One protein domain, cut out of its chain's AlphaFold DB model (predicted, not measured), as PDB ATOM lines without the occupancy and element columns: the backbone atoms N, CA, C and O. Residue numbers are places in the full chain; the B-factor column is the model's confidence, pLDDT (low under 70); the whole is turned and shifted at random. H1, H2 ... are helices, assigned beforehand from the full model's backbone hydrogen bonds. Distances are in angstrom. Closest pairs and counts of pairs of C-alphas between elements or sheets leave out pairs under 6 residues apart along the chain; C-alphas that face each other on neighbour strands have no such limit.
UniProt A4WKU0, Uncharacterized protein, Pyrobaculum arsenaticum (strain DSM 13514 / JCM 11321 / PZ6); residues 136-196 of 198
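What this domain is: This is residues 136 to 196 of the 198 residues of an uncharacterized protein of Pyrobaculum arsenaticum (strain DSM 13514 / JCM 11321 / PZ6) (UniProt A4WKU0). One long helix, H1, makes nearly the whole length, and at its far end the backbone turns a corner into a short hook of two small helices, H2 and H3. H1 sticks out as a long arm with residues 136 to 168, H2 turns back from its end at a steep angle, and H3 turns again, about square to H2. The printed part has 61 residues with three named helices in the order H1, H2, H3 and no named strand; the class is all helix. The whole is extended, with a radius of gyration of the C-alphas of 19.9 A and spans of 61 by 27 by 15 A.

Where its parts are: H1 is residues 136 to 175, 59.4 A from its first C-alpha at (258.553, 498.183, 501.598) to its last at (224.659, 543.154, 482.839). H2 is residues 178 to 188, 15.8 A long. H3 is residues 190 to 196, 10.6 A long, and ends at C-alpha 196 at (248.368, 549.007, 491.471).

How they stand to each other: H1 and H2 only just touch, and only at the corner by their link, with 3 pairs of C-alphas within 8 A. H1 takes part with residues 172 to 173 alone, and the closest C-alphas, those of Val 173 and Tyr 179, are 5.6 A apart. The two run opposite ways at a steep tilt of 50 degrees. H2 and H3 are close but not clearly touching, the closest C-alphas being those of Val 186 and Leu 193 at 7.1 A, and their lines are about perpendicular at 76 degrees. H1 and H3 are apart. In H1 and H2 every O i to N i+4 pair is within hydrogen-bond range; in H3 it is 2 of 3.

The domain as a whole: The C-alphas farthest apart, those of Val 136 and Ile 178, are 61.5 A apart. The printed part has no cut, and both links are tight. The mean pLDDT of the printed part is 76.2; it is under 70 at residue 136, residues 150 to 158, residues 193 to 194 and residue 196.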
ATOM      1  N   VAL A 136     257.933 496.919 502.020       69.38
ATOM      2  CA  VAL A 136     258.553 498.183 501.598       69.38
ATOM      3  C   VAL A 136     257.947 498.665 500.282       69.38
ATOM      4  O   VAL A 136     257.538 499.823 500.194       69.38
ATOM      5  N   VAL A 137     257.827 497.782 499.283       74.56
ATOM      6  CA  VAL A 137     257.228 498.109 497.976       74.56
ATOM      7  C   VAL A 137     255.805 498.629 498.152       74.56
ATOM      8  O   VAL A 137     255.504 499.731 497.700       74.56
ATOM      9  N   LYS A 138     254.966 497.929 498.923       76.62
ATOM     10  CA  LYS A 138     253.579 498.347 499.168       76.62
ATOM     11  C   LYS A 138     253.475 499.721 499.841       76.62
ATOM     12  O   LYS A 138     252.581 500.504 499.539       76.62
ATOM     13  N   ARG A 139     254.395 500.058 500.754       75.88
ATOM     14  CA  ARG A 139     254.431 501.399 501.370       75.88
ATOM     15  C   ARG A 139     254.869 502.484 500.393       75.88
ATOM     16  O   ARG A 139     254.387 503.611 500.501       75.88
ATOM     17  N   LEU A 140     255.793 502.174 499.485       78.12
ATOM     18  CA  LEU A 140     256.221 503.106 498.444       78.12
ATOM     19  C   LEU A 140     255.084 503.364 497.450       78.12
ATOM     20  O   LEU A 140     254.789 504.525 497.179       78.12
ATOM     21  N   GLU A 141     254.389 502.312 497.013       81.62
ATOM     22  CA  GLU A 141     253.197 502.411 496.161       81.62
ATOM     23  C   GLU A 141     252.101 503.260 496.821       81.62
ATOM     24  O   GLU A 141     251.588 504.196 496.208       81.62
ATOM     25  N   ASN A 142     251.804 503.013 498.102       82.81
ATOM     26  CA  ASN A 142     250.822 503.803 498.847       82.81
ATOM     27  C   ASN A 142     251.219 505.286 498.937       82.81
ATOM     28  O   ASN A 142     250.378 506.164 498.771       82.81
ATOM     29  N   ARG A 143     252.506 505.594 499.157       81.06
ATOM     30  CA  ARG A 143     252.993 506.986 499.194       81.06
ATOM     31  C   ARG A 143     252.902 507.682 497.839       81.06
ATOM     32  O   ARG A 143     252.655 508.888 497.795       81.06
ATOM     33  N   GLU A 144     253.127 506.964 496.742       80.31
ATOM     34  CA  GLU A 144     252.928 507.516 495.399       80.31
ATOM     35  C   GLU A 144     251.451 507.782 495.108       80.31
ATOM     36  O   GLU A 144     251.121 508.848 494.582       80.31
ATOM     37  N   GLN A 145     250.559 506.875 495.516       74.50
ATOM     38  CA  GLN A 145     249.111 507.060 495.396       74.50
ATOM     39  C   GLN A 145     248.629 508.273 496.201       74.50
ATOM     40  O   GLN A 145     248.009 509.167 495.628       74.50
ATOM     41  N   GLU A 146     249.019 508.392 497.473       76.81
ATOM     42  CA  GLU A 146     248.681 509.549 498.317       76.81
ATOM     43  C   GLU A 146     249.174 510.876 497.714       76.81
ATOM     44  O   GLU A 146     248.495 511.906 497.771       76.81
ATOM     45  N   LYS A 147     250.367 510.878 497.108       76.44
ATOM     46  CA  LYS A 147     250.929 512.067 496.453       76.44
ATOM     47  C   LYS A 147     250.173 512.422 495.168       76.44
ATOM     48  O   LYS A 147     249.981 513.610 494.887       76.44
ATOM     49  N   SER A 148     249.735 511.418 494.412       70.06
ATOM     50  CA  SER A 148     248.912 511.584 493.211       70.06
ATOM     51  C   SER A 148     247.529 512.146 493.557       70.06
ATOM     52  O   SER A 148     247.129 513.171 493.005       70.06
ATOM     53  N   GLU A 149     246.853 511.575 494.555       72.00
ATOM     54  CA  GLU A 149     245.536 512.023 495.028       72.00
ATOM     55  C   GLU A 149     245.572 513.461 495.552       72.00
ATOM     56  O   GLU A 149     244.705 514.278 495.235       72.00
ATOM     57  N   ARG A 150     246.623 513.826 496.295       67.69
ATOM     58  CA  ARG A 150     246.796 515.193 496.803       67.69
ATOM     59  C   ARG A 150     247.047 516.208 495.685       67.69
ATOM     60  O   ARG A 150     246.608 517.352 495.789       67.69
ATOM     61  N   SER A 151     247.723 515.787 494.616       66.75
ATOM     62  CA  SER A 151     247.975 516.616 493.430       66.75
ATOM     63  C   SER A 151     246.709 516.790 492.582       66.75
ATOM     64  O   SER A 151     246.416 517.898 492.137       66.75
ATOM     65  N   GLN A 152     245.908 515.732 492.430       60.84
ATOM     66  CA  GLN A 152     244.611 515.781 491.744       60.84
ATOM     67  C   GLN A 152     243.581 516.624 492.510       60.84
ATOM     68  O   GLN A 152     242.863 517.418 491.905       60.84
ATOM     69  N   ALA A 153     243.552 516.530 493.842       61.03
ATOM     70  CA  ALA A 153     242.689 517.357 494.686       61.03
ATOM     71  C   ALA A 153     243.070 518.850 494.658       61.03
ATOM     72  O   ALA A 153     242.206 519.715 494.788       61.03
ATOM     73  N   ALA A 154     244.355 519.176 494.486       63.38
ATOM     74  CA  ALA A 154     244.799 520.557 494.305       63.38
ATOM     75  C   ALA A 154     244.408 521.106 492.920       63.38
ATOM     76  O   ALA A 154     243.928 522.237 492.830       63.38
ATOM     77  N   ALA A 155     244.553 520.292 491.867       61.59
ATOM     78  CA  ALA A 155     244.186 520.657 490.499       61.59
ATOM     79  C   ALA A 155     242.671 520.890 490.337       61.59
ATOM     80  O   ALA A 155     242.259 521.924 489.805       61.59
ATOM     81  N   SER A 156     241.837 520.003 490.889       65.50
ATOM     82  CA  SER A 156     240.374 520.146 490.827       65.50
ATOM     83  C   SER A 156     239.874 521.396 491.558       65.50
ATOM     84  O   SER A 156     238.927 522.053 491.123       65.50
ATOM     85  N   ARG A 157     240.550 521.792 492.644       66.44
ATOM     86  CA  ARG A 157     240.238 523.024 493.378       66.44
ATOM     87  C   ARG A 157     240.569 524.274 492.566       66.44
ATOM     88  O   ARG A 157     239.792 525.224 492.595       66.44
ATOM     89  N   SER A 158     241.687 524.282 491.836       69.00
ATOM     90  CA  SER A 158     242.036 525.402 490.950       69.00
ATOM     91  C   SER A 158     241.102 525.527 489.744       69.00
ATOM     92  O   SER A 158     240.732 526.644 489.388       69.00
ATOM     93  N   GLU A 159     240.663 524.409 489.161       71.75
ATOM     94  CA  GLU A 159     239.696 524.416 488.054       71.75
ATOM     95  C   GLU A 159     238.328 524.949 488.493       71.75
ATOM     96  O   GLU A 159     237.727 525.756 487.784       71.75
ATOM     97  N   TRP A 160     237.866 524.579 489.693       75.62
ATOM     98  CA  TRP A 160     236.616 525.102 490.249       75.62
ATOM     99  C   TRP A 160     236.667 526.620 490.484       75.62
ATOM    100  O   TRP A 160     235.734 527.333 490.117       75.62
ATOM    101  N   VAL A 161     237.773 527.133 491.041       76.81
ATOM    102  CA  VAL A 161     237.948 528.579 491.274       76.81
ATOM    103  C   VAL A 161     237.965 529.357 489.956       76.81
ATOM    104  O   VAL A 161     237.314 530.395 489.856       76.81
ATOM    105  N   LEU A 162     238.665 528.858 488.932       78.81
ATOM    106  CA  LEU A 162     238.674 529.490 487.608       78.81
ATOM    107  C   LEU A 162     237.285 529.475 486.961       78.81
ATOM    108  O   LEU A 162     236.873 530.483 486.390       78.81
ATOM    109  N   GLY A 163     236.550 528.367 487.091       77.69
ATOM    110  CA  GLY A 163     235.179 528.254 486.594       77.69
ATOM    111  C   GLY A 163     234.236 529.281 487.224       77.69
ATOM    112  O   GLY A 163     233.480 529.937 486.510       77.69
ATOM    113  N   GLU A 164     234.318 529.481 488.540       79.31
ATOM    114  CA  GLU A 164     233.458 530.441 489.241       79.31
ATOM    115  C   GLU A 164     233.816 531.896 488.904       79.31
ATOM    116  O   GLU A 164     232.926 532.719 488.692       79.31
ATOM    117  N   VAL A 165     235.108 532.217 488.766       84.12
ATOM    118  CA  VAL A 165     235.551 533.550 488.320       84.12
ATOM    119  C   VAL A 165     235.056 533.844 486.904       84.12
ATOM    120  O   VAL A 165     234.534 534.931 486.657       84.12
ATOM    121  N   LEU A 166     235.169 532.883 485.983       83.12
ATOM    122  CA  LEU A 166     234.660 533.037 484.619       83.12
ATOM    123  C   LEU A 166     233.144 533.245 484.605       83.12
ATOM    124  O   LEU A 166     232.669 534.134 483.906       83.12
ATOM    125  N   ARG A 167     232.397 532.495 485.423       86.12
ATOM    126  CA  ARG A 167     230.944 532.653 485.558       86.12
ATOM    127  C   ARG A 167     230.565 534.059 486.025       86.12
ATOM    128  O   ARG A 167     229.708 534.694 485.422       86.12
ATOM    129  N   VAL A 168     231.230 534.564 487.066       84.56
ATOM    130  CA  VAL A 168     230.988 535.914 487.604       84.56
ATOM    131  C   VAL A 168     231.341 536.997 486.584       84.56
ATOM    132  O   VAL A 168     230.598 537.965 486.436       84.56
ATOM    133  N   LEU A 169     232.452 536.838 485.859       81.56
ATOM    134  CA  LEU A 169     232.857 537.779 484.813       81.56
ATOM    135  C   LEU A 169     231.870 537.792 483.641       81.56
ATOM    136  O   LEU A 169     231.538 538.873 483.156       81.56
ATOM    137  N   SER A 170     231.371 536.629 483.216       82.75
ATOM    138  CA  SER A 170     230.327 536.528 482.192       82.75
ATOM    139  C   SER A 170     229.033 537.224 482.628       82.75
ATOM    140  O   SER A 170     228.537 538.072 481.889       82.75
ATOM    141  N   ASP A 171     228.551 536.969 483.848       84.12
ATOM    142  CA  ASP A 171     227.358 537.628 484.407       84.12
ATOM    143  C   ASP A 171     227.508 539.162 484.470       84.12
ATOM    144  O   ASP A 171     226.553 539.900 484.224       84.12
ATOM    145  N   LEU A 172     228.700 539.664 484.817       81.88
ATOM    146  CA  LEU A 172     228.993 541.103 484.881       81.88
ATOM    147  C   LEU A 172     229.019 541.751 483.493       81.88
ATOM    148  O   LEU A 172     228.479 542.841 483.319       81.88
ATOM    149  N   VAL A 173     229.612 541.071 482.512       83.75
ATOM    150  CA  VAL A 173     229.672 541.534 481.118       83.75
ATOM    151  C   VAL A 173     228.284 541.586 480.480       83.75
ATOM    152  O   VAL A 173     227.998 542.515 479.727       83.75
ATOM    153  N   GLU A 174     227.412 540.627 480.788       83.19
ATOM    154  CA  GLU A 174     226.034 540.616 480.283       83.19
ATOM    155  C   GLU A 174     225.172 541.736 480.879       83.19
ATOM    156  O   GLU A 174     224.276 542.254 480.212       83.19
ATOM    157  N   ARG A 175     225.436 542.126 482.131       83.25
ATOM    158  CA  ARG A 175     224.659 543.154 482.839       83.25
ATOM    159  C   ARG A 175     225.102 544.575 482.523       83.25
ATOM    160  O   ARG A 175     224.260 545.470 482.544       83.25
ATOM    161  N   ASP A 176     226.390 544.790 482.267       82.50
ATOM    162  CA  ASP A 176     226.928 546.122 482.011       82.50
ATOM    163  C   ASP A 176     228.052 546.098 480.949       82.50
ATOM    164  O   ASP A 176     229.159 545.605 481.206       82.50
ATOM    165  N   PRO A 177     227.814 546.678 479.753       76.69
ATOM    166  CA  PRO A 177     228.781 546.674 478.659       76.69
ATOM    167  C   PRO A 177     230.050 547.489 478.959       76.69
ATOM    168  O   PRO A 177     231.061 547.300 478.277       76.69
ATOM    169  N   ILE A 178     230.050 548.348 479.988       80.75
ATOM    170  CA  ILE A 178     231.234 549.106 480.426       80.75
ATOM    171  C   ILE A 178     232.348 548.150 480.883       80.75
ATOM    172  O   ILE A 178     233.533 548.412 480.650       80.75
ATOM    173  N   TYR A 179     231.999 546.992 481.454       76.19
ATOM    174  CA  TYR A 179     232.983 546.000 481.897       76.19
ATOM    175  C   TYR A 179     233.777 545.378 480.746       76.19
ATOM    176  O   TYR A 179     234.940 545.027 480.937       76.19
ATOM    177  N   VAL A 180     233.217 545.303 479.535       77.25
ATOM    178  CA  VAL A 180     233.944 544.813 478.350       77.25
ATOM    179  C   VAL A 180     235.109 545.739 478.013       77.25
ATOM    180  O   VAL A 180     236.191 545.289 477.634       77.25
ATOM    181  N   GLU A 181     234.909 547.043 478.171       77.88
ATOM    182  CA  GLU A 181     235.927 548.049 477.890       77.88
ATOM    183  C   GLU A 181     237.036 548.046 478.949       77.88
ATOM    184  O   GLU A 181     238.219 548.176 478.624       77.88
ATOM    185  N   VAL A 182     236.668 547.818 480.214       79.12
ATOM    186  CA  VAL A 182     237.622 547.614 481.314       79.12
ATOM    187  C   VAL A 182     238.434 546.338 481.093       79.12
ATOM    188  O   VAL A 182     239.661 546.383 481.175       79.12
ATOM    189  N   LEU A 183     237.788 545.223 480.737       77.62
ATOM    190  CA  LEU A 183     238.462 543.955 480.449       77.62
ATOM    191  C   LEU A 183     239.420 544.068 479.259       77.62
ATOM    192  O   LEU A 183     240.538 543.567 479.340       77.62
ATOM    193  N   LYS A 184     239.050 544.782 478.189       79.62
ATOM    194  CA  LYS A 184     239.965 545.054 477.067       79.62
ATOM    195  C   LYS A 184     241.216 545.804 477.522       79.62
ATOM    196  O   LYS A 184     242.321 545.365 477.228       79.62
ATOM    197  N   LYS A 185     241.058 546.865 478.320       79.19
ATOM    198  CA  LYS A 185     242.196 547.630 478.866       79.19
ATOM    199  C   LYS A 185     243.076 546.797 479.805       79.19
ATOM    200  O   LYS A 185     244.288 546.997 479.835       79.19
ATOM    201  N   VAL A 186     242.476 545.873 480.560       80.50
ATOM    202  CA  VAL A 186     243.188 544.917 481.427       80.50
ATOM    203  C   VAL A 186     244.019 543.940 480.590       80.50
ATOM    204  O   VAL A 186     245.193 543.729 480.889       80.50
ATOM    205  N   VAL A 187     243.432 543.373 479.530       81.00
ATOM    206  CA  VAL A 187     244.094 542.409 478.632       81.00
ATOM    207  C   VAL A 187     245.216 543.068 477.824       81.00
ATOM    208  O   VAL A 187     246.269 542.466 477.638       81.00
ATOM    209  N   GLU A 188     245.026 544.312 477.383       83.31
ATOM    210  CA  GLU A 188     246.025 545.068 476.617       83.31
ATOM    211  C   GLU A 188     247.246 545.484 477.451       83.31
ATOM    212  O   GLU A 188     248.315 545.729 476.890       83.31
ATOM    213  N   ASN A 189     247.117 545.594 478.779       82.38
ATOM    214  CA  ASN A 189     248.213 546.039 479.646       82.38
ATOM    215  C   ASN A 189     248.164 545.412 481.058       82.38
ATOM    216  O   ASN A 189     247.958 546.113 482.056       82.38
ATOM    217  N   PRO A 190     248.410 544.096 481.180       75.38
ATOM    218  CA  PRO A 190     248.272 543.374 482.449       75.38
ATOM    219  C   PRO A 190     249.290 543.824 483.513       75.38
ATOM    220  O   PRO A 190     248.978 543.883 484.702       75.38
ATOM    221  N   GLU A 191     250.495 544.219 483.095       78.69
ATOM    222  CA  GLU A 191     251.573 544.689 483.980       78.69
ATOM    223  C   GLU A 191     251.226 546.002 484.706       78.69
ATOM    224  O   GLU A 191     251.723 546.274 485.800       78.69
ATOM    225  N   LYS A 192     250.336 546.821 484.129       74.69
ATOM    226  CA  LYS A 192     249.889 548.078 484.742       74.69
ATOM    227  C   LYS A 192     248.975 547.838 485.945       74.69
ATOM    228  O   LYS A 192     248.997 548.631 486.877       74.69
ATOM    229  N   LEU A 193     248.202 546.752 485.929       66.75
ATOM    230  CA  LEU A 193     247.336 546.359 487.041       66.75
ATOM    231  C   LEU A 193     248.117 545.751 488.199       66.75
ATOM    232  O   LEU A 193     247.814 546.082 489.339       66.75
ATOM    233  N   LYS A 194     249.145 544.938 487.924       68.50
ATOM    234  CA  LYS A 194     250.023 544.395 488.976       68.50
ATOM    235  C   LYS A 194     250.620 545.506 489.847       68.50
ATOM    236  O   LYS A 194     250.489 545.459 491.059       68.50
ATOM    237  N   LYS A 195     251.119 546.580 489.225       70.44
ATOM    238  CA  LYS A 195     251.675 547.754 489.930       70.44
ATOM    239  C   LYS A 195     250.689 548.526 490.815       70.44
ATOM    240  O   LYS A 195     251.134 549.355 491.598       70.44
ATOM    241  N   CYS A 196     249.380 548.340 490.646       66.75
ATOM    242  CA  CYS A 196     248.368 549.007 491.471       66.75
ATOM    243  C   CYS A 196     247.976 548.192 492.714       66.75
ATOM    244  O   CYS A 196     247.276 548.729 493.570       66.75
TER     245      CYS A 196